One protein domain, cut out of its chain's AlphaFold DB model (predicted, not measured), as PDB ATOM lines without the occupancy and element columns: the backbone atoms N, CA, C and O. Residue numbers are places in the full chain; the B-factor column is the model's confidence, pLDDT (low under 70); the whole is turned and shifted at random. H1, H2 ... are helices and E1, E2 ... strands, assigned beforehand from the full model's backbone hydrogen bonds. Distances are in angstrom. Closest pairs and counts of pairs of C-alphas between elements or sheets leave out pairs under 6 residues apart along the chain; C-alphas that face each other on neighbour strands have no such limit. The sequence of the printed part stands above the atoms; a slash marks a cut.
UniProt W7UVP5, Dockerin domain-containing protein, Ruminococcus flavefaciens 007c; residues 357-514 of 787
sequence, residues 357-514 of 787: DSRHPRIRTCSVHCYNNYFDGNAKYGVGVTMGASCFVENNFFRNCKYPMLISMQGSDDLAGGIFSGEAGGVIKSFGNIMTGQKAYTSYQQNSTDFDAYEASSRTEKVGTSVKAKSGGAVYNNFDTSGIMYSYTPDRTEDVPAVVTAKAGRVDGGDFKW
ATOM      1  N   ASP A 357     174.500 145.173 202.342       97.69
ATOM      2  CA  ASP A 357     173.796 145.808 201.226       97.69
ATOM      3  C   ASP A 357     172.455 145.129 200.903       97.69
ATOM      4  O   ASP A 357     171.416 145.788 200.811       97.69
ATOM      5  N   SER A 358     172.496 143.827 200.582       97.50
ATOM      6  CA  SER A 358     171.442 143.172 199.801       97.50
ATOM      7  C   SER A 358     171.406 141.644 199.897       97.50
ATOM      8  O   SER A 358     172.375 140.996 200.295       97.50
ATOM      9  N   ARG A 359     170.300 141.073 199.391       97.88
ATOM     10  CA  ARG A 359     170.007 139.631 199.331       97.88
ATOM     11  C   ARG A 359     169.863 139.013 200.725       97.88
ATOM     12  O   ARG A 359     170.673 138.179 201.106       97.88
ATOM     13  N   HIS A 360     168.809 139.365 201.459       98.38
ATOM     14  CA  HIS A 360     168.626 138.930 202.849       98.38
ATOM     15  C   HIS A 360     167.368 138.056 203.108       98.38
ATOM     16  O   HIS A 360     166.611 138.359 204.028       98.38
ATOM     17  N   PRO A 361     167.084 136.973 202.354       98.56
ATOM     18  CA  PRO A 361     167.728 136.469 201.136       98.56
ATOM     19  C   PRO A 361     167.139 137.061 199.837       98.56
ATOM     20  O   PRO A 361     166.078 137.687 199.832       98.56
ATOM     21  N   ARG A 362     167.802 136.811 198.698       98.44
ATOM     22  CA  ARG A 362     167.226 136.971 197.346       98.44
ATOM     23  C   ARG A 362     166.790 135.611 196.807       98.44
ATOM     24  O   ARG A 362     167.636 134.806 196.432       98.44
ATOM     25  N   ILE A 363     165.484 135.392 196.725       98.44
ATOM     26  CA  ILE A 363     164.853 134.088 196.519       98.44
ATOM     27  C   ILE A 363     164.350 133.926 195.084       98.44
ATOM     28  O   ILE A 363     163.640 134.786 194.568       98.44
ATOM     29  N   ARG A 364     164.638 132.774 194.484       97.19
ATOM     30  CA  ARG A 364     163.968 132.199 193.310       97.19
ATOM     31  C   ARG A 364     163.338 130.871 193.695       97.19
ATOM     32  O   ARG A 364     163.877 130.221 194.585       97.19
ATOM     33  N   THR A 365     162.267 130.459 193.008       92.88
ATOM     34  CA  THR A 365     161.771 129.058 192.903       92.88
ATOM     35  C   THR A 365     161.451 128.277 194.195       92.88
ATOM     36  O   THR A 365     160.901 127.183 194.113       92.88
ATOM     37  N   CYS A 366     161.742 128.817 195.379       97.12
ATOM     38  CA  CYS A 366     161.730 128.112 196.659       97.12
ATOM     39  C   CYS A 366     160.571 128.545 197.572       97.12
ATOM     40  O   CYS A 366     160.036 129.652 197.455       97.12
ATOM     41  N   SER A 367     160.277 127.680 198.541       98.44
ATOM     42  CA  SER A 367     159.480 127.937 199.742       98.44
ATOM     43  C   SER A 367     160.420 128.318 200.887       98.44
ATOM     44  O   SER A 367     161.230 127.497 201.323       98.44
ATOM     45  N   VAL A 368     160.357 129.564 201.361       98.88
ATOM     46  CA  VAL A 368     161.332 130.094 202.331       98.88
ATOM     47  C   VAL A 368     160.646 130.682 203.555       98.88
ATOM     48  O   VAL A 368     159.816 131.578 203.427       98.88
ATOM     49  N   HIS A 369     161.030 130.225 204.745       98.94
ATOM     50  CA  HIS A 369     160.630 130.842 206.009       98.94
ATOM     51  C   HIS A 369     161.759 131.729 206.551       98.94
ATOM     52  O   HIS A 369     162.855 131.240 206.814       98.94
ATOM     53  N   CYS A 370     161.494 133.020 206.722       98.88
ATOM     54  CA  CYS A 370     162.422 134.007 207.269       98.88
ATOM     55  C   CYS A 370     161.842 134.554 208.577       98.88
ATOM     56  O   CYS A 370     160.880 135.322 208.519       98.88
ATOM     57  N   TYR A 371     162.393 134.184 209.740       98.88
ATOM     58  CA  TYR A 371     161.828 134.622 211.022       98.88
ATOM     59  C   TYR A 371     162.832 135.027 212.107       98.88
ATOM     60  O   TYR A 371     163.934 134.493 212.176       98.88
ATOM     61  N   ASN A 372     162.456 135.991 212.956       98.81
ATOM     62  CA  ASN A 372     163.314 136.567 214.008       98.81
ATOM     63  C   ASN A 372     164.723 137.005 213.550       98.81
ATOM     64  O   ASN A 372     165.644 137.051 214.358       98.81
ATOM     65  N   ASN A 373     164.937 137.330 212.273       98.94
ATOM     66  CA  ASN A 373     166.204 137.910 211.819       98.94
ATOM     67  C   ASN A 373     166.235 139.414 212.139       98.94
ATOM     68  O   ASN A 373     165.190 140.078 212.148       98.94
ATOM     69  N   TYR A 374     167.432 139.948 212.372       98.88
ATOM     70  CA  TYR A 374     167.662 141.370 212.611       98.88
ATOM     71  C   TYR A 374     168.342 141.997 211.389       98.88
ATOM     72  O   TYR A 374     169.453 141.626 211.015       98.88
ATOM     73  N   PHE A 375     167.635 142.929 210.758       98.88
ATOM     74  CA  PHE A 375     168.049 143.666 209.570       98.88
ATOM     75  C   PHE A 375     168.453 145.071 210.013       98.88
ATOM     76  O   PHE A 375     167.594 145.846 210.439       98.88
ATOM     77  N   ASP A 376     169.748 145.369 209.985       98.31
ATOM     78  CA  ASP A 376     170.357 146.416 210.800       98.31
ATOM     79  C   ASP A 376     171.180 147.379 209.929       98.31
ATOM     80  O   ASP A 376     172.366 147.170 209.716       98.31
ATOM     81  N   GLY A 377     170.547 148.424 209.385       97.88
ATOM     82  CA  GLY A 377     171.217 149.429 208.543       97.88
ATOM     83  C   GLY A 377     171.481 148.976 207.101       97.88
ATOM     84  O   GLY A 377     172.546 149.239 206.554       97.88
ATOM     85  N   ASN A 378     170.554 148.238 206.476       98.19
ATOM     86  CA  ASN A 378     170.807 147.646 205.155       98.19
ATOM     87  C   ASN A 378     170.592 148.624 203.987       98.19
ATOM     88  O   ASN A 378     169.460 149.012 203.666       98.19
ATOM     89  N   ALA A 379     171.684 148.925 203.279       96.38
ATOM     90  CA  ALA A 379     171.774 150.011 202.306       96.38
ATOM     91  C   ALA A 379     170.959 149.840 201.003       96.38
ATOM     92  O   ALA A 379     170.679 150.844 200.334       96.38
ATOM     93  N   LYS A 380     170.584 148.611 200.600       96.31
ATOM     94  CA  LYS A 380     169.773 148.355 199.388       96.31
ATOM     95  C   LYS A 380     168.414 147.734 199.711       96.31
ATOM     96  O   LYS A 380     167.420 148.430 199.554       96.31
ATOM     97  N   TYR A 381     168.333 146.464 200.115       98.06
ATOM     98  CA  TYR A 381     167.046 145.804 200.418       98.06
ATOM     99  C   TYR A 381     167.194 144.571 201.319       98.06
ATOM    100  O   TYR A 381     168.252 143.945 201.349       98.06
ATOM    101  N   GLY A 382     166.118 144.208 202.018       98.50
ATOM    102  CA  GLY A 382     166.008 143.024 202.873       98.50
ATOM    103  C   GLY A 382     165.674 141.748 202.089       98.50
ATOM    104  O   GLY A 382     166.486 141.253 201.300       98.50
ATOM    105  N   VAL A 383     164.477 141.206 202.319       98.88
ATOM    106  CA  VAL A 383     163.976 139.994 201.651       98.88
ATOM    107  C   VAL A 383     163.504 140.339 200.238       98.88
ATOM    108  O   VAL A 383     162.691 141.240 200.061       98.88
ATOM    109  N   GLY A 384     163.959 139.612 199.217       98.62
ATOM    110  CA  GLY A 384     163.514 139.817 197.834       98.62
ATOM    111  C   GLY A 384     163.059 138.519 197.172       98.62
ATOM    112  O   GLY A 384     163.806 137.545 197.204       98.62
ATOM    113  N   VAL A 385     161.889 138.490 196.521       98.44
ATOM    114  CA  VAL A 385     161.378 137.293 195.812       98.44
ATOM    115  C   VAL A 385     161.223 137.481 194.300       98.44
ATOM    116  O   VAL A 385     160.677 138.472 193.808       98.44
ATOM    117  N   THR A 386     161.649 136.466 193.551       97.50
ATOM    118  CA  THR A 386     161.490 136.340 192.099       97.50
ATOM    119  C   THR A 386     161.044 134.917 191.720       97.50
ATOM    120  O   THR A 386     160.969 134.013 192.555       97.50
ATOM    121  N   MET A 387     160.742 134.709 190.436       94.06
ATOM    122  CA  MET A 387     160.525 133.411 189.789       94.06
ATOM    123  C   MET A 387     159.561 132.484 190.545       94.06
ATOM    124  O   MET A 387     159.855 131.310 190.760       94.06
ATOM    125  N   GLY A 388     158.408 133.020 190.956       92.25
ATOM    126  CA  GLY A 388     157.344 132.249 191.600       92.25
ATOM    127  C   GLY A 388     157.643 131.751 193.016       92.25
ATOM    128  O   GLY A 388     156.867 130.953 193.536       92.25
ATOM    129  N   ALA A 389     158.727 132.213 193.648       97.56
ATOM    130  CA  ALA A 389     159.033 131.883 195.036       97.56
ATOM    131  C   ALA A 389     157.898 132.285 195.994       97.56
ATOM    132  O   ALA A 389     157.225 133.298 195.788       97.56
ATOM    133  N   SER A 390     157.735 131.521 197.073       98.56
ATOM    134  CA  SER A 390     156.837 131.844 198.185       98.56
ATOM    135  C   SER A 390     157.670 132.045 199.446       98.56
ATOM    136  O   SER A 390     158.366 131.129 199.879       98.56
ATOM    137  N   CYS A 391     157.615 133.238 200.040       98.88
ATOM    138  CA  CYS A 391     158.336 133.527 201.277       98.88
ATOM    139  C   CYS A 391     157.382 133.923 202.404       98.88
ATOM    140  O   CYS A 391     156.584 134.844 202.234       98.88
ATOM    141  N   PHE A 392     157.481 133.242 203.545       98.94
ATOM    142  CA  PHE A 392     156.858 133.683 204.786       98.94
ATOM    143  C   PHE A 392     157.889 134.458 205.602       98.94
ATOM    144  O   PHE A 392     158.913 133.897 205.992       98.94
ATOM    145  N   VAL A 393     157.629 135.740 205.835       98.94
ATOM    146  CA  VAL A 393     158.499 136.642 206.590       98.94
ATOM    147  C   VAL A 393     157.779 136.983 207.894       98.94
ATOM    148  O   VAL A 393     156.812 137.747 207.880       98.94
ATOM    149  N   GLU A 394     158.211 136.389 209.008       98.50
ATOM    150  CA  GLU A 394     157.538 136.482 210.312       98.50
ATOM    151  C   GLU A 394     158.425 137.056 211.430       98.50
ATOM    152  O   GLU A 394     159.554 136.622 211.619       98.50
ATOM    153  N   ASN A 395     157.896 137.969 212.248       98.12
ATOM    154  CA  ASN A 395     158.535 138.433 213.490       98.12
ATOM    155  C   ASN A 395     160.000 138.902 213.334       98.12
ATOM    156  O   ASN A 395     160.811 138.749 214.245       98.12
ATOM    157  N   ASN A 396     160.374 139.462 212.183       98.88
ATOM    158  CA  ASN A 396     161.702 140.039 211.970       98.88
ATOM    159  C   ASN A 396     161.718 141.518 212.374       98.88
ATOM    160  O   ASN A 396     160.700 142.210 212.264       98.88
ATOM    161  N   PHE A 397     162.885 142.016 212.784       98.69
ATOM    162  CA  PHE A 397     163.080 143.431 213.101       98.69
ATOM    163  C   PHE A 397     163.924 144.099 212.015       98.69
ATOM    164  O   PHE A 397     165.064 143.705 211.778       98.69
ATOM    165  N   PHE A 398     163.374 145.133 211.379       98.81
ATOM    166  CA  PHE A 398     164.040 145.941 210.363       98.81
ATOM    167  C   PHE A 398     164.318 147.350 210.907       98.81
ATOM    168  O   PHE A 398     163.402 148.166 211.043       98.81
ATOM    169  N   ARG A 399     165.589 147.649 211.197       98.38
ATOM    170  CA  ARG A 399     166.095 148.990 211.518       98.38
ATOM    171  C   ARG A 399     166.815 149.560 210.304       98.38
ATOM    172  O   ARG A 399     167.817 149.005 209.868       98.38
ATOM    173  N   ASN A 400     166.324 150.672 209.768       97.06
ATOM    174  CA  ASN A 400     166.917 151.411 208.647       97.06
ATOM    175  C   ASN A 400     167.223 150.529 207.412       97.06
ATOM    176  O   ASN A 400     168.063 150.860 206.583       97.06
ATOM    177  N   CYS A 401     166.505 149.410 207.257       98.06
ATOM    178  CA  CYS A 401     166.546 148.584 206.058       98.06
ATOM    179  C   CYS A 401     165.762 149.306 204.957       98.06
ATOM    180  O   CYS A 401     164.542 149.462 205.056       98.06
ATOM    181  N   LYS A 402     166.459 149.781 203.921       96.25
ATOM    182  CA  LYS A 402     165.924 150.767 202.968       96.25
ATOM    183  C   LYS A 402     164.629 150.324 202.279       96.25
ATOM    184  O   LYS A 402     163.688 151.115 202.199       96.25
ATOM    185  N   TYR A 403     164.567 149.061 201.859       98.19
ATOM    186  CA  TYR A 403     163.352 148.389 201.392       98.19
ATOM    187  C   TYR A 403     163.278 146.996 202.058       98.19
ATOM    188  O   TYR A 403     163.988 146.084 201.625       98.19
ATOM    189  N   PRO A 404     162.488 146.814 203.138       98.62
ATOM    190  CA  PRO A 404     162.478 145.592 203.957       98.62
ATOM    191  C   PRO A 404     162.102 144.319 203.193       98.62
ATOM    192  O   PRO A 404     162.645 143.242 203.446       98.62
ATOM    193  N   MET A 405     161.171 144.455 202.251       98.81
ATOM    194  CA  MET A 405     160.640 143.387 201.411       98.81
ATOM    195  C   MET A 405     160.496 143.919 199.985       98.81
ATOM    196  O   MET A 405     160.088 145.066 199.819       98.81
ATOM    197  N   LEU A 406     160.808 143.102 198.976       98.69
ATOM    198  CA  LEU A 406     160.609 143.420 197.559       98.69
ATOM    199  C   LEU A 406     160.062 142.211 196.789       98.69
ATOM    200  O   LEU A 406     160.571 141.092 196.903       98.69
ATOM    201  N   ILE A 407     159.080 142.454 195.922       98.50
ATOM    202  CA  ILE A 407     158.692 141.527 194.855       98.50
ATOM    203  C   ILE A 407     159.171 142.129 193.530       98.50
ATOM    204  O   ILE A 407     158.931 143.298 193.248       98.50
ATOM    205  N   SER A 408     159.858 141.321 192.721       98.19
ATOM    206  CA  SER A 408     160.429 141.732 191.428       98.19
ATOM    207  C   SER A 408     159.393 142.383 190.500       98.19
ATOM    208  O   SER A 408     158.355 141.773 190.223       98.19
ATOM    209  N   MET A 409     159.714 143.568 189.967       96.88
ATOM    210  CA  MET A 409     158.882 144.341 189.027       96.88
ATOM    211  C   MET A 409     157.502 144.772 189.572       96.88
ATOM    212  O   MET A 409     156.505 144.721 188.841       96.88
ATOM    213  N   GLN A 410     157.413 145.116 190.861       97.12
ATOM    214  CA  GLN A 410     156.219 145.705 191.482       97.12
ATOM    215  C   GLN A 410     156.542 146.429 192.800       97.12
ATOM    216  O   GLN A 410     157.656 146.343 193.316       97.12
ATOM    217  N   GLY A 411     155.555 147.132 193.357       96.69
ATOM    218  CA  GLY A 411     155.637 147.734 194.689       96.69
ATOM    219  C   GLY A 411     156.793 148.729 194.809       96.69
ATOM    220  O   GLY A 411     156.950 149.627 193.978       96.69
ATOM    221  N   SER A 412     157.623 148.559 195.836       97.38
ATOM    222  CA  SER A 412     158.787 149.406 196.087       97.38
ATOM    223  C   SER A 412     159.932 149.190 195.085       97.38
ATOM    224  O   SER A 412     160.751 150.094 194.933       97.38
ATOM    225  N   ASP A 413     159.985 148.064 194.356       97.19
ATOM    226  CA  ASP A 413     160.972 147.850 193.280       97.19
ATOM    227  C   ASP A 413     160.667 148.775 192.093       97.19
ATOM    228  O   ASP A 413     161.522 149.552 191.661       97.19
ATOM    229  N   ASP A 414     159.408 148.785 191.642       93.38
ATOM    230  CA  ASP A 414     158.929 149.685 190.586       93.38
ATOM    231  C   ASP A 414     159.014 151.160 191.019       93.38
ATOM    232  O   ASP A 414     159.503 151.998 190.258       93.38
ATOM    233  N   LEU A 415     158.621 151.487 192.260       91.50
ATOM    234  CA  LEU A 415     158.736 152.841 192.826       91.50
ATOM    235  C   LEU A 415     160.187 153.349 192.860       91.50
ATOM    236  O   LEU A 415     160.435 154.542 192.674       91.50
ATOM    237  N   ALA A 416     161.148 152.457 193.108       89.69
ATOM    238  CA  ALA A 416     162.572 152.773 193.120       89.69
ATOM    239  C   ALA A 416     163.213 152.797 191.718       89.69
ATOM    240  O   ALA A 416     164.374 153.194 191.602       89.69
ATOM    241  N   GLY A 417     162.478 152.416 190.667       90.62
ATOM    242  CA  GLY A 417     162.953 152.398 189.283       90.62
ATOM    243  C   GLY A 417     163.591 151.079 188.828       90.62
ATOM    244  O   GLY A 417     164.416 151.105 187.916       90.62
ATOM    245  N   GLY A 418     163.229 149.944 189.437       89.81
ATOM    246  CA  GLY A 418     163.704 148.607 189.059       89.81
ATOM    247  C   GLY A 418     165.098 148.288 189.602       89.81
ATOM    248  O   GLY A 418     166.014 147.974 188.842       89.81
ATOM    249  N   ILE A 419     165.274 148.401 190.919       87.88
ATOM    250  CA  ILE A 419     166.566 148.227 191.603       87.88
ATOM    251  C   ILE A 419     166.893 146.769 191.955       87.88
ATOM    252  O   ILE A 419     168.042 146.471 192.286       87.88
ATOM    253  N   PHE A 420     165.904 145.870 191.939       95.00
ATOM    254  CA  PHE A 420     166.048 144.502 192.438       95.00
ATOM    255  C   PHE A 420     166.148 143.453 191.327       95.00
ATOM    256  O   PHE A 420     167.110 142.673 191.310       95.00
ATOM    257  N   SER A 421     165.175 143.367 190.412       95.12
ATOM    258  CA  SER A 421     165.225 142.410 189.297       95.12
ATOM    259  C   SER A 421     164.246 142.694 188.160       95.12
ATOM    260  O   SER A 421     163.132 143.144 188.364       95.12
ATOM    261  N   GLY A 422     164.641 142.292 186.948       96.12
ATOM    262  CA  GLY A 422     163.742 142.123 185.796       96.12
ATOM    263  C   GLY A 422     163.233 140.683 185.627       96.12
ATOM    264  O   GLY A 422     162.947 140.251 184.513       96.12
ATOM    265  N   GLU A 423     163.227 139.891 186.701       96.56
ATOM    266  CA  GLU A 423     162.676 138.530 186.716       96.56
ATOM    267  C   GLU A 423     161.166 138.596 187.033       96.56
ATOM    268  O   GLU A 423     160.686 139.586 187.583       96.56
ATOM    269  N   ALA A 424     160.392 137.556 186.706       96.50
ATOM    270  CA  ALA A 424     159.004 137.465 187.177       96.50
ATOM    271  C   ALA A 424     158.949 137.491 188.718       96.50
ATOM    272  O   ALA A 424     159.910 137.074 189.368       96.50
ATOM    273  N   GLY A 425     157.847 137.948 189.310       96.94
ATOM    274  CA  GLY A 425     157.706 138.041 190.764       96.94
ATOM    275  C   GLY A 425     157.482 136.689 191.452       96.94
ATOM    276  O   GLY A 425     157.092 135.697 190.828       96.94
ATOM    277  N   GLY A 426     157.749 136.657 192.757       97.50
ATOM    278  CA  GLY A 426     157.186 135.677 193.696       97.50
ATOM    279  C   GLY A 426     156.056 136.306 194.521       97.50
ATOM    280  O   GLY A 426     155.524 137.346 194.143       97.50
ATOM    281  N   VAL A 427     155.713 135.720 195.669       98.50
ATOM    282  CA  VAL A 427     154.804 136.339 196.650       98.50
ATOM    283  C   VAL A 427     155.396 136.245 198.058       98.50
ATOM    284  O   VAL A 427     155.851 135.180 198.481       98.50
ATOM    285  N   ILE A 428     155.362 137.361 198.788       98.88
ATOM    286  CA  ILE A 428     155.724 137.436 200.208       98.88
ATOM    287  C   ILE A 428     154.445 137.481 201.049       98.88
ATOM    288  O   ILE A 428     153.563 138.305 200.797       98.88
ATOM    289  N   LYS A 429     154.369 136.626 202.070       98.88
ATOM    290  CA  LYS A 429     153.439 136.734 203.198       98.88
ATOM    291  C   LYS A 429     154.197 137.359 204.373       98.88
ATOM    292  O   LYS A 429     155.239 136.842 204.763       98.88
ATOM    293  N   SER A 430     153.683 138.450 204.929       98.88
ATOM    294  CA  SER A 430     154.247 139.174 206.077       98.88
ATOM    295  C   SER A 430     153.364 138.975 207.310       98.88
ATOM    296  O   SER A 430     152.142 139.053 207.201       98.88
ATOM    297  N   PHE A 431     153.959 138.739 208.482       98.44
ATOM    298  CA  PHE A 431     153.250 138.741 209.767       98.44
ATOM    299  C   PHE A 431     154.172 139.198 210.908       98.44
ATOM    300  O   PHE A 431     155.338 138.819 210.949       98.44
ATOM    301  N   GLY A 432     153.673 140.020 211.834       94.06
ATOM    302  CA  GLY A 432     154.372 140.360 213.087       94.06
ATOM    303  C   GLY A 432     155.725 141.087 212.974       94.06
ATOM    304  O   GLY A 432     156.406 141.240 213.985       94.06
ATOM    305  N   ASN A 433     156.147 141.525 211.784       98.19
ATOM    306  CA  ASN A 433     157.422 142.224 211.584       98.19
ATOM    307  C   ASN A 433     157.372 143.668 212.118       98.19
ATOM    308  O   ASN A 433     156.357 144.346 211.972       98.19
ATOM    309  N   ILE A 434     158.492 144.165 212.646       97.62
ATOM    310  CA  ILE A 434     158.677 145.582 212.999       97.62
ATOM    311  C   ILE A 434     159.569 146.229 211.941       97.62
ATOM    312  O   ILE A 434     160.626 145.694 211.614       97.62
ATOM    313  N   MET A 435     159.160 147.385 211.417       97.56
ATOM    314  CA  MET A 435     159.927 148.155 210.435       97.56
ATOM    315  C   MET A 435     160.076 149.601 210.901       97.56
ATOM    316  O   MET A 435     159.087 150.265 211.213       97.56
ATOM    317  N   THR A 436     161.316 150.082 210.948       95.62
ATOM    318  CA  THR A 436     161.674 151.445 211.352       95.62
ATOM    319  C   THR A 436     162.683 152.035 210.369       95.62
ATOM    320  O   THR A 436     163.623 151.356 209.958       95.62
ATOM    321  N   GLY A 437     162.490 153.298 209.973       94.25
ATOM    322  CA  GLY A 437     163.411 154.029 209.089       94.25
ATOM    323  C   GLY A 437     163.515 153.518 207.645       94.25
ATOM    324  O   GLY A 437     164.389 153.963 206.906       94.25
ATOM    325  N   GLN A 438     162.636 152.610 207.218       97.06
ATOM    326  CA  GLN A 438     162.530 152.183 205.825       97.06
ATOM    327  C   GLN A 438     162.120 153.337 204.902       97.06
ATOM    328  O   GLN A 438     161.333 154.206 205.279       97.06
ATOM    329  N   LYS A 439     162.604 153.316 203.656       95.88
ATOM    330  CA  LYS A 439     162.275 154.334 202.652       95.88
ATOM    331  C   LYS A 439     160.924 154.082 201.981       95.88
ATOM    332  O   LYS A 439     160.209 155.038 201.688       95.88
ATOM    333  N   ALA A 440     160.588 152.822 201.712       96.38
ATOM    334  CA  ALA A 440     159.276 152.434 201.204       96.38
ATOM    335  C   ALA A 440     158.912 151.002 201.616       96.38
ATOM    336  O   ALA A 440     159.783 150.150 201.799       96.38
ATOM    337  N   TYR A 441     157.608 150.784 201.766       97.69
ATOM    338  CA  TYR A 441     156.953 149.493 201.923       97.69
ATOM    339  C   TYR A 441     155.476 149.684 201.559       97.69
ATOM    340  O   TYR A 441     154.842 150.603 202.079       97.69
ATOM    341  N   THR A 442     154.945 148.853 200.664       97.50
ATOM    342  CA  THR A 442     153.538 148.880 200.240       97.50
ATOM    343  C   THR A 442     152.911 147.511 200.467       97.50
ATOM    344  O   THR A 442     153.362 146.531 199.874       97.50
ATOM    345  N   SER A 443     151.858 147.405 201.275       98.25
ATOM    346  CA  SER A 443     151.165 146.125 201.463       98.25
ATOM    347  C   SER A 443     150.045 145.891 200.447       98.25
ATOM    348  O   SER A 443     149.487 146.827 199.871       98.25
ATOM    349  N   TYR A 444     149.676 144.625 200.233       98.31
ATOM    350  CA  TYR A 444     148.558 144.236 199.363       98.31
ATOM    351  C   TYR A 444     147.240 144.929 199.751       98.31
ATOM    352  O   TYR A 444     146.414 145.252 198.900       98.31
ATOM    353  N   GLN A 445     147.052 145.175 201.047       96.25
ATOM    354  CA  GLN A 445     145.906 145.868 201.622       96.25
ATOM    355  C   GLN A 445     145.872 147.358 201.245       96.25
ATOM    356  O   GLN A 445     144.789 147.930 201.132       96.25
ATOM    357  N   GLN A 446     147.034 147.977 201.017       96.94
ATOM    358  CA  GLN A 446     147.157 149.348 200.513       96.94
ATOM    359  C   GLN A 446     147.023 149.401 198.985       96.94
ATOM    360  O   GLN A 446     146.380 150.306 198.454       96.94
ATOM    361  N   ASN A 447     147.600 148.427 198.274       97.12
ATOM    362  CA  ASN A 447     147.490 148.302 196.822       97.12
ATOM    363  C   ASN A 447     147.501 146.830 196.375       97.12
ATOM    364  O   ASN A 447     148.544 146.193 196.270       97.12
ATOM    365  N   SER A 448     146.336 146.308 195.990       96.19
ATOM    366  CA  SER A 448     146.160 144.905 195.589       96.19
ATOM    367  C   SER A 448     146.751 144.533 194.218       96.19
ATOM    368  O   SER A 448     146.594 143.395 193.770       96.19
ATOM    369  N   THR A 449     147.421 145.474 193.543       93.88
ATOM    370  CA  THR A 449     148.020 145.294 192.207       93.88
ATOM    371  C   THR A 449     149.512 145.624 192.136       93.88
ATOM    372  O   THR A 449     150.172 145.197 191.190       93.88
ATOM    373  N   ASP A 450     150.044 146.355 193.120       95.75
ATOM    374  CA  ASP A 450     151.425 146.848 193.141       95.75
ATOM    375  C   ASP A 450     151.908 146.951 194.600       95.75
ATOM    376  O   ASP A 450     151.676 147.950 195.276       95.75
ATOM    377  N   PHE A 451     152.504 145.873 195.116       98.38
ATOM    378  CA  PHE A 451     152.799 145.687 196.545       98.38
ATOM    379  C   PHE A 451     154.090 144.890 196.775       98.38
ATOM    380  O   PHE A 451     154.529 144.144 195.904       98.38
ATOM    381  N   ASP A 452     154.651 144.999 197.976       98.69
ATOM    382  CA  ASP A 452     155.852 144.293 198.433       98.69
ATOM    383  C   ASP A 452     155.529 143.008 199.206       98.69
ATOM    384  O   ASP A 452     156.274 142.035 199.131       98.69
ATOM    385  N   ALA A 453     154.414 142.974 199.941       98.81
ATOM    386  CA  ALA A 453     153.951 141.776 200.639       98.81
ATOM    387  C   ALA A 453     152.438 141.781 200.902       98.81
ATOM    388  O   ALA A 453     151.790 142.826 200.944       98.81
ATOM    389  N   TYR A 454     151.885 140.592 201.120       98.81
ATOM    390  CA  TYR A 454     150.570 140.404 201.719       98.81
ATOM    391  C   TYR A 454     150.701 140.402 203.244       98.81
ATOM    392  O   TYR A 454     151.327 139.495 203.794       98.81
ATOM    393  N   GLU A 455     150.127 141.388 203.932       98.44
ATOM    394  CA  GLU A 455     150.096 141.398 205.397       98.44
ATOM    395  C   GLU A 455     148.993 140.455 205.886       98.44
ATOM    396  O   GLU A 455     147.812 140.670 205.615       98.44
ATOM    397  N   ALA A 456     149.372 139.386 206.580       98.06
ATOM    398  CA  ALA A 456     148.427 138.464 207.192       98.06
ATOM    399  C   ALA A 456     147.945 139.003 208.549       98.06
ATOM    400  O   ALA A 456     148.703 139.602 209.307       98.06
ATOM    401  N   SER A 457     146.690 138.723 208.893       93.75
ATOM    402  CA  SER A 457     146.103 138.980 210.215       93.75
ATOM    403  C   SER A 457     146.537 137.957 211.274       93.75
ATOM    404  O   SER A 457     146.450 138.223 212.472       93.75
ATOM    405  N   SER A 458     147.008 136.779 210.852       94.25
ATOM    406  CA  SER A 458     147.530 135.729 211.734       94.25
ATOM    407  C   SER A 458     148.547 134.834 211.021       94.25
ATOM    408  O   SER A 458     148.462 134.629 209.806       94.25
ATOM    409  N   ARG A 459     149.467 134.215 211.779       90.44
ATOM    410  CA  ARG A 459     150.404 133.193 211.266       90.44
ATOM    411  C   ARG A 459     149.699 132.111 210.445       90.44
ATOM    412  O   ARG A 459     150.198 131.719 209.400       90.44
ATOM    413  N   THR A 460     148.538 131.635 210.888       94.75
ATOM    414  CA  THR A 460     147.810 130.517 210.261       94.75
ATOM    415  C   THR A 460     146.900 130.927 209.100       94.75
ATOM    416  O   THR A 460     146.262 130.062 208.495       94.75
ATOM    417  N   GLU A 461     146.835 132.215 208.755       97.62
ATOM    418  CA  GLU A 461     146.035 132.689 207.628       97.62
ATOM    419  C   GLU A 461     146.554 132.141 206.294       97.62
ATOM    420  O   GLU A 461     147.756 132.168 206.015       97.62
ATOM    421  N   LYS A 462     145.635 131.680 205.440       98.31
ATOM    422  CA  LYS A 462     145.959 131.265 204.075       98.31
ATOM    423  C   LYS A 462     145.782 132.427 203.110       98.31
ATOM    424  O   LYS A 462     144.689 132.971 202.985       98.31
ATOM    425  N   VAL A 463     146.840 132.741 202.371       98.31
ATOM    426  CA  VAL A 463     146.833 133.741 201.303       98.31
ATOM    427  C   VAL A 463     145.982 133.219 200.144       98.31
ATOM    428  O   VAL A 463     146.236 132.138 199.604       98.31
ATOM    429  N   GLY A 464     144.958 133.985 199.766       97.75
ATOM    430  CA  GLY A 464     144.037 133.634 198.686       97.75
ATOM    431  C   GLY A 464     144.679 133.710 197.296       97.75
ATOM    432  O   GLY A 464     145.545 134.539 197.034       97.75
ATOM    433  N   THR A 465     144.195 132.896 196.353       97.25
ATOM    434  CA  THR A 465     144.716 132.820 194.970       97.25
ATOM    435  C   THR A 465     144.463 134.071 194.114       97.25
ATOM    436  O   THR A 465     144.897 134.127 192.962       97.25
ATOM    437  N   SER A 466     143.763 135.074 194.651       96.75
ATOM    438  CA  SER A 466     143.640 136.425 194.089       96.75
ATOM    439  C   SER A 466     144.872 137.300 194.342       96.75
ATOM    440  O   SER A 466     145.081 138.264 193.609       96.75
ATOM    441  N   VAL A 467     145.686 136.973 195.349       98.19
ATOM    442  CA  VAL A 467     146.963 137.636 195.628       98.19
ATOM    443  C   VAL A 467     147.994 137.077 194.655       98.19
ATOM    444  O   VAL A 467     148.319 135.887 194.702       98.19
ATOM    445  N   LYS A 468     148.467 137.920 193.734       97.69
ATOM    446  CA  LYS A 468     149.344 137.504 192.636       97.69
ATOM    447  C   LYS A 468     150.491 138.470 192.419       97.69
ATOM    448  O   LYS A 468     150.306 139.677 192.533       97.69
ATOM    449  N   ALA A 469     151.630 137.927 192.003       96.94
ATOM    450  CA  ALA A 469     152.692 138.716 191.400       96.94
ATOM    451  C   ALA A 469     152.190 139.400 190.113       96.94
ATOM    452  O   ALA A 469     151.653 138.738 189.221       96.94
ATOM    453  N   LYS A 470     152.407 140.711 190.004       96.25
ATOM    454  CA  LYS A 470     152.107 141.563 188.842       96.25
ATOM    455  C   LYS A 470     152.791 141.033 187.580       96.25
ATOM    456  O   LYS A 470     152.151 140.856 186.544       96.25
ATOM    457  N   SER A 471     154.079 140.702 187.695       95.50
ATOM    458  CA  SER A 471     154.863 140.034 186.653       95.50
ATOM    459  C   SER A 471     154.858 138.516 186.865       95.50
ATOM    460  O   SER A 471     155.273 138.020 187.911       95.50
ATOM    461  N   GLY A 472     154.383 137.760 185.871       95.06
ATOM    462  CA  GLY A 472     154.341 136.290 185.883       95.06
ATOM    463  C   GLY A 472     153.120 135.647 186.557       95.06
ATOM    464  O   GLY A 472     152.864 134.472 186.311       95.06
ATOM    465  N   GLY A 473     152.330 136.382 187.348       96.44
ATOM    466  CA  GLY A 473     151.047 135.895 187.875       96.44
ATOM    467  C   GLY A 473     151.139 134.812 188.958       96.44
ATOM    468  O   GLY A 473     150.137 134.140 189.216       96.44
ATOM    469  N   ALA A 474     152.316 134.626 189.564       96.31
ATOM    470  CA  ALA A 474     152.554 133.640 190.615       96.31
ATOM    471  C   ALA A 474     151.660 133.874 191.844       96.31
ATOM    472  O   ALA A 474     151.355 135.016 192.180       96.31
ATOM    473  N   VAL A 475     151.273 132.789 192.517       97.69
ATOM    474  CA  VAL A 475     150.488 132.793 193.762       97.69
ATOM    475  C   VAL A 475     151.323 132.238 194.908       97.69
ATOM    476  O   VAL A 475     152.212 131.419 194.691       97.69
ATOM    477  N   TYR A 476     150.994 132.642 196.132       98.50
ATOM    478  CA  TYR A 476     151.590 132.072 197.333       98.50
ATOM    479  C   TYR A 476     151.116 130.621 197.547       98.50
ATOM    480  O   TYR A 476     149.912 130.350 197.556       98.50
ATOM    481  N   ASN A 477     152.043 129.678 197.723       97.56
ATOM    482  CA  ASN A 477     151.728 128.243 197.830       97.56
ATOM    483  C   ASN A 477     151.202 127.803 199.213       97.56
ATOM    484  O   ASN A 477     150.718 126.680 199.343       97.56
ATOM    485  N   ASN A 478     151.238 128.680 200.227       98.19
ATOM    486  CA  ASN A 478     150.774 128.410 201.595       98.19
ATOM    487  C   ASN A 478     151.527 127.278 202.327       98.19
ATOM    488  O   ASN A 478     150.949 126.615 203.197       98.19
ATOM    489  N   PHE A 479     152.810 127.069 201.999       98.25
ATOM    490  CA  PHE A 479     153.648 126.011 202.579       98.25
ATOM    491  C   PHE A 479     153.678 126.029 204.121       98.25
ATOM    492  O   PHE A 479     153.610 124.977 204.755       98.25
ATOM    493  N   ASP A 480     153.694 127.224 204.712       97.88
ATOM    494  CA  ASP A 480     153.742 127.524 206.148       97.88
ATOM    495  C   ASP A 480     152.483 127.097 206.923       97.88
ATOM    496  O   ASP A 480     152.518 126.942 208.141       97.88
ATOM    497  N   THR A 481     151.378 126.851 206.214       96.38
ATOM    498  CA  THR A 481     150.115 126.338 206.781       96.38
ATOM    499  C   THR A 481     149.853 124.870 206.420       96.38
ATOM    500  O   THR A 481     148.745 124.356 206.612       96.38
ATOM    501  N   SER A 482     150.851 124.195 205.844       96.06
ATOM    502  CA  SER A 482     150.783 122.797 205.418       96.06
ATOM    503  C   SER A 482     151.553 121.875 206.369       96.06
ATOM    504  O   SER A 482     152.325 122.324 207.214       96.06
ATOM    505  N   GLY A 483     151.384 120.559 206.206       94.88
ATOM    506  CA  GLY A 483     152.059 119.555 207.037       94.88
ATOM    507  C   GLY A 483     153.584 119.468 206.872       94.88
ATOM    508  O   GLY A 483     154.194 118.657 207.559       94.88
ATOM    509  N   ILE A 484     154.198 120.256 205.978       95.94
ATOM    510  CA  ILE A 484     155.664 120.346 205.862       95.94
ATOM    511  C   ILE A 484     156.279 121.270 206.923       95.94
ATOM    512  O   ILE A 484     157.471 121.162 207.206       95.94
ATOM    513  N   MET A 485     155.488 122.185 207.498       96.38
ATOM    514  CA  MET A 485     155.994 123.193 208.422       96.38
ATOM    515  C   MET A 485     156.442 122.552 209.740       96.38
ATOM    516  O   MET A 485     155.700 121.797 210.370       96.38
ATOM    517  N   TYR A 486     157.669 122.856 210.158       96.56
ATOM    518  CA  TYR A 486     158.242 122.371 211.413       96.56
ATOM    519  C   TYR A 486     157.663 123.100 212.630       96.56
ATOM    520  O   TYR A 486     157.079 124.178 212.526       96.56
ATOM    521  N   SER A 487     157.878 122.518 213.812       92.94
ATOM    522  CA  SER A 487     157.586 123.173 215.087       92.94
ATOM    523  C   SER A 487     158.701 124.151 215.462       92.94
ATOM    524  O   SER A 487     159.879 123.801 215.404       92.94
ATOM    525  N   TYR A 488     158.325 125.360 215.860       94.31
ATOM    526  CA  TYR A 488     159.204 126.402 216.390       94.31
ATOM    527  C   TYR A 488     158.377 127.345 217.272       94.31
ATOM    528  O   TYR A 488     157.152 127.421 217.147       94.31
ATOM    529  N   THR A 489     159.044 128.073 218.161       88.75
ATOM    530  CA  THR A 489     158.460 129.210 218.881       88.75
ATOM    531  C   THR A 489     159.295 130.427 218.510       88.75
ATOM    532  O   THR A 489     160.470 130.438 218.864       88.75
ATOM    533  N   PRO A 490     158.759 131.395 217.750       87.50
ATOM    534  CA  PRO A 490     159.497 132.609 217.461       87.50
ATOM    535  C   PRO A 490     159.503 133.518 218.688       87.50
ATOM    536  O   PRO A 490     158.505 133.602 219.412       87.50
ATOM    537  N   ASP A 491     160.610 134.225 218.880       90.00
ATOM    538  CA  ASP A 491     160.719 135.282 219.873       90.00
ATOM    539  C   ASP A 491     159.761 136.437 219.550       90.00
ATOM    540  O   ASP A 491     159.275 136.608 218.417       90.00
ATOM    541  N   ARG A 492     159.499 137.261 220.567       85.50
ATOM    542  CA  ARG A 492     158.817 138.538 220.380       85.50
ATOM    543  C   ARG A 492     159.655 139.430 219.474       85.50
ATOM    544  O   ARG A 492     160.863 139.545 219.658       85.50
ATOM    545  N   THR A 493     159.010 140.112 218.535       88.75
ATOM    546  CA  THR A 493     159.728 140.917 217.545       88.75
ATOM    547  C   THR A 493     160.514 142.064 218.179       88.75
ATOM    548  O   THR A 493     161.591 142.381 217.690       88.75
ATOM    549  N   GLU A 494     160.045 142.645 219.290       87.06
ATOM    550  CA  GLU A 494     160.785 143.697 220.007       87.06
ATOM    551  C   GLU A 494     162.106 143.199 220.619       87.06
ATOM    552  O   GLU A 494     163.058 143.969 220.723       87.06
ATOM    553  N   ASP A 495     162.175 141.917 220.992       90.06
ATOM    554  CA  ASP A 495     163.341 141.311 221.642       90.06
ATOM    555  C   ASP A 495     164.395 140.839 220.623       90.06
ATOM    556  O   ASP A 495     165.557 140.633 220.982       90.06
ATOM    557  N   VAL A 496     164.024 140.712 219.340       90.38
ATOM    558  CA  VAL A 496     164.888 140.210 218.254       90.38
ATOM    559  C   VAL A 496     166.257 140.896 218.194       90.38
ATOM    560  O   VAL A 496     167.246 140.163 218.176       90.38
ATOM    561  N   PRO A 497     166.389 142.239 218.228       95.75
ATOM    562  CA  PRO A 497     167.706 142.876 218.221       95.75
ATOM    563  C   PRO A 497     168.589 142.415 219.388       95.75
ATOM    564  O   PRO A 497     169.773 142.145 219.195       95.75
ATOM    565  N   ALA A 498     168.028 142.256 220.590       85.19
ATOM    566  CA  ALA A 498     168.777 141.824 221.769       85.19
ATOM    567  C   ALA A 498     169.134 140.328 221.723       85.19
ATOM    568  O   ALA A 498     170.254 139.957 222.068       85.19
ATOM    569  N   VAL A 499     168.218 139.462 221.272       89.75
ATOM    570  CA  VAL A 499     168.483 138.018 221.155       89.75
ATOM    571  C   VAL A 499     169.507 137.726 220.058       89.75
ATOM    572  O   VAL A 499     170.424 136.932 220.271       89.75
ATOM    573  N   VAL A 500     169.364 138.372 218.898       97.25
ATOM    574  CA  VAL A 500     170.233 138.158 217.737       97.25
ATOM    575  C   VAL A 500     171.641 138.678 218.009       97.25
ATOM    576  O   VAL A 500     172.589 137.907 217.892       97.25
ATOM    577  N   THR A 501     171.803 139.920 218.479       93.38
ATOM    578  CA  THR A 501     173.141 140.473 218.794       93.38
ATOM    579  C   THR A 501     173.858 139.742 219.938       93.38
ATOM    580  O   THR A 501     175.082 139.806 220.032       93.38
ATOM    581  N   ALA A 502     173.131 139.006 220.788       88.50
ATOM    582  CA  ALA A 502     173.702 138.175 221.851       88.50
ATOM    583  C   ALA A 502     174.134 136.764 221.423       88.50
ATOM    584  O   ALA A 502     174.844 136.102 222.182       88.50
ATOM    585  N   LYS A 503     173.691 136.276 220.257       92.69
ATOM    586  CA  LYS A 503     173.877 134.871 219.848       92.69
ATOM    587  C   LYS A 503     174.371 134.675 218.415       92.69
ATOM    588  O   LYS A 503     174.807 133.569 218.107       92.69
ATOM    589  N   ALA A 504     174.254 135.671 217.540       98.00
ATOM    590  CA  ALA A 504     174.702 135.567 216.158       98.00
ATOM    591  C   ALA A 504     176.234 135.649 216.041       98.00
ATOM    592  O   ALA A 504     176.897 136.267 216.873       98.00
ATOM    593  N   GLY A 505     176.783 135.018 215.002       98.38
ATOM    594  CA  GLY A 505     178.229 134.922 214.797       98.38
ATOM    595  C   GLY A 505     178.889 133.871 215.694       98.38
ATOM    596  O   GLY A 505     178.218 133.004 216.270       98.38
ATOM    597  N   ARG A 506     180.225 133.922 215.781       97.38
ATOM    598  CA  ARG A 506     181.027 132.995 216.600       97.38
ATOM    599  C   ARG A 506     180.783 133.168 218.104       97.38
ATOM    600  O   ARG A 506     180.312 134.205 218.569       97.38
ATOM    601  N   VAL A 507     181.200 132.172 218.890       93.19
ATOM    602  CA  VAL A 507     181.267 132.228 220.365       93.19
ATOM    603  C   VAL A 507     181.935 133.532 220.830       93.19
ATOM    604  O   VAL A 507     182.882 134.008 220.208       93.19
ATOM    605  N   ASP A 508     181.422 134.130 221.911       89.31
ATOM    606  CA  ASP A 508     181.821 135.454 222.427       89.31
ATOM    607  C   ASP A 508     181.668 136.619 221.405       89.31
ATOM    608  O   ASP A 508     182.257 137.694 221.577       89.31
ATOM    609  N   GLY A 509     180.892 136.423 220.329       91.50
ATOM    610  CA  GLY A 509     180.761 137.344 219.191       91.50
ATOM    611  C   GLY A 509     182.044 137.455 218.361       91.50
ATOM    612  O   GLY A 509     182.369 138.541 217.882       91.50
ATOM    613  N   GLY A 510     182.857 136.396 218.327       94.69
ATOM    614  CA  GLY A 510     184.166 136.385 217.676       94.69
ATOM    615  C   GLY A 510     185.248 137.217 218.382       94.69
ATOM    616  O   GLY A 510     184.998 137.965 219.330       94.69
ATOM    617  N   ASP A 511     186.488 137.076 217.927       93.81
ATOM    618  CA  ASP A 511     187.653 137.833 218.398       93.81
ATOM    619  C   ASP A 511     187.885 139.143 217.618       93.81
ATOM    620  O   ASP A 511     188.297 140.152 218.193       93.81
ATOM    621  N   PHE A 512     187.561 139.150 216.323       95.00
ATOM    622  CA  PHE A 512     187.475 140.357 215.504       95.00
ATOM    623  C   PHE A 512     186.295 141.218 215.969       95.00
ATOM    624  O   PHE A 512     185.152 140.769 215.940       95.00
ATOM    625  N   LYS A 513     186.566 142.460 216.388       91.50
ATOM    626  CA  LYS A 513     185.546 143.420 216.827       91.50
ATOM    627  C   LYS A 513     185.540 144.647 215.925       91.50
ATOM    628  O   LYS A 513     186.580 145.262 215.699       91.50
ATOM    629  N   TRP A 514     184.350 145.026 215.478       95.12
ATOM    630  CA  TRP A 514     184.091 146.240 214.719       95.12
ATOM    631  C   TRP A 514     182.838 146.932 215.263       95.12
ATOM    632  O   TRP A 514     181.985 146.287 215.869       95.12
TER     633      TRP A 514
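What this domain is: This is residues 357 to 514 of the 787 residues of the protein "Dockerin domain-containing protein" of Ruminococcus flavefaciens 007c (UniProt W7UVP5). With little regular structure, 43 of 158 printed residues in named elements, this is a short solenoid: stacked turns E1 E2 E3, E4 E5 E6 and E7 E8 form three small, all-parallel sheets, E1 E4 E7, E2 E5 E8 and E3 E6. The two named helices, H1 after E6 and H2 after E8, make the class mixed. It is compact, radius of gyration of the C-alphas 15.4 A, spanning 48 by 38 by 25 A.

Where its parts are: E1, residues 367 to 371, begins at C-alpha (159.480, 127.937, 199.742). E2 is 374 to 376, E3 383 to 385, E4 390 to 394, E5 397 to 399, E6 405 to 407, H1 411 to 415, E7 427 to 431, 13.4 A long, and E8 434 to 436. H2, 496 to 503, 10.6 A, ends at (173.877, 134.871, 219.848).

How they stand to each other: Within hydrogen-bond range are N 370 and O 392 of E1 and E4, 2.8 A, N 393 and O 429 of E4 and E7, 2.8 A, N 399 and O 375 of E2 and E5, 2.8 A, N 436 and O 398 of E5 and E8, 2.8 A, and N 385 and O 406 of E3 and E6, 2.9 A. H2 is on the sheet E2 E5 E8, height 7.7 A; its closest C-alphas to E2 are Pro 497 and Tyr 374, 5.8 A. In H1 and H2 every O i to N i+4 pair is within range.

The domain as a whole: The printed part has no cut. The links H1 to E7 and E8 to H2 are long. No printed residue is under 70.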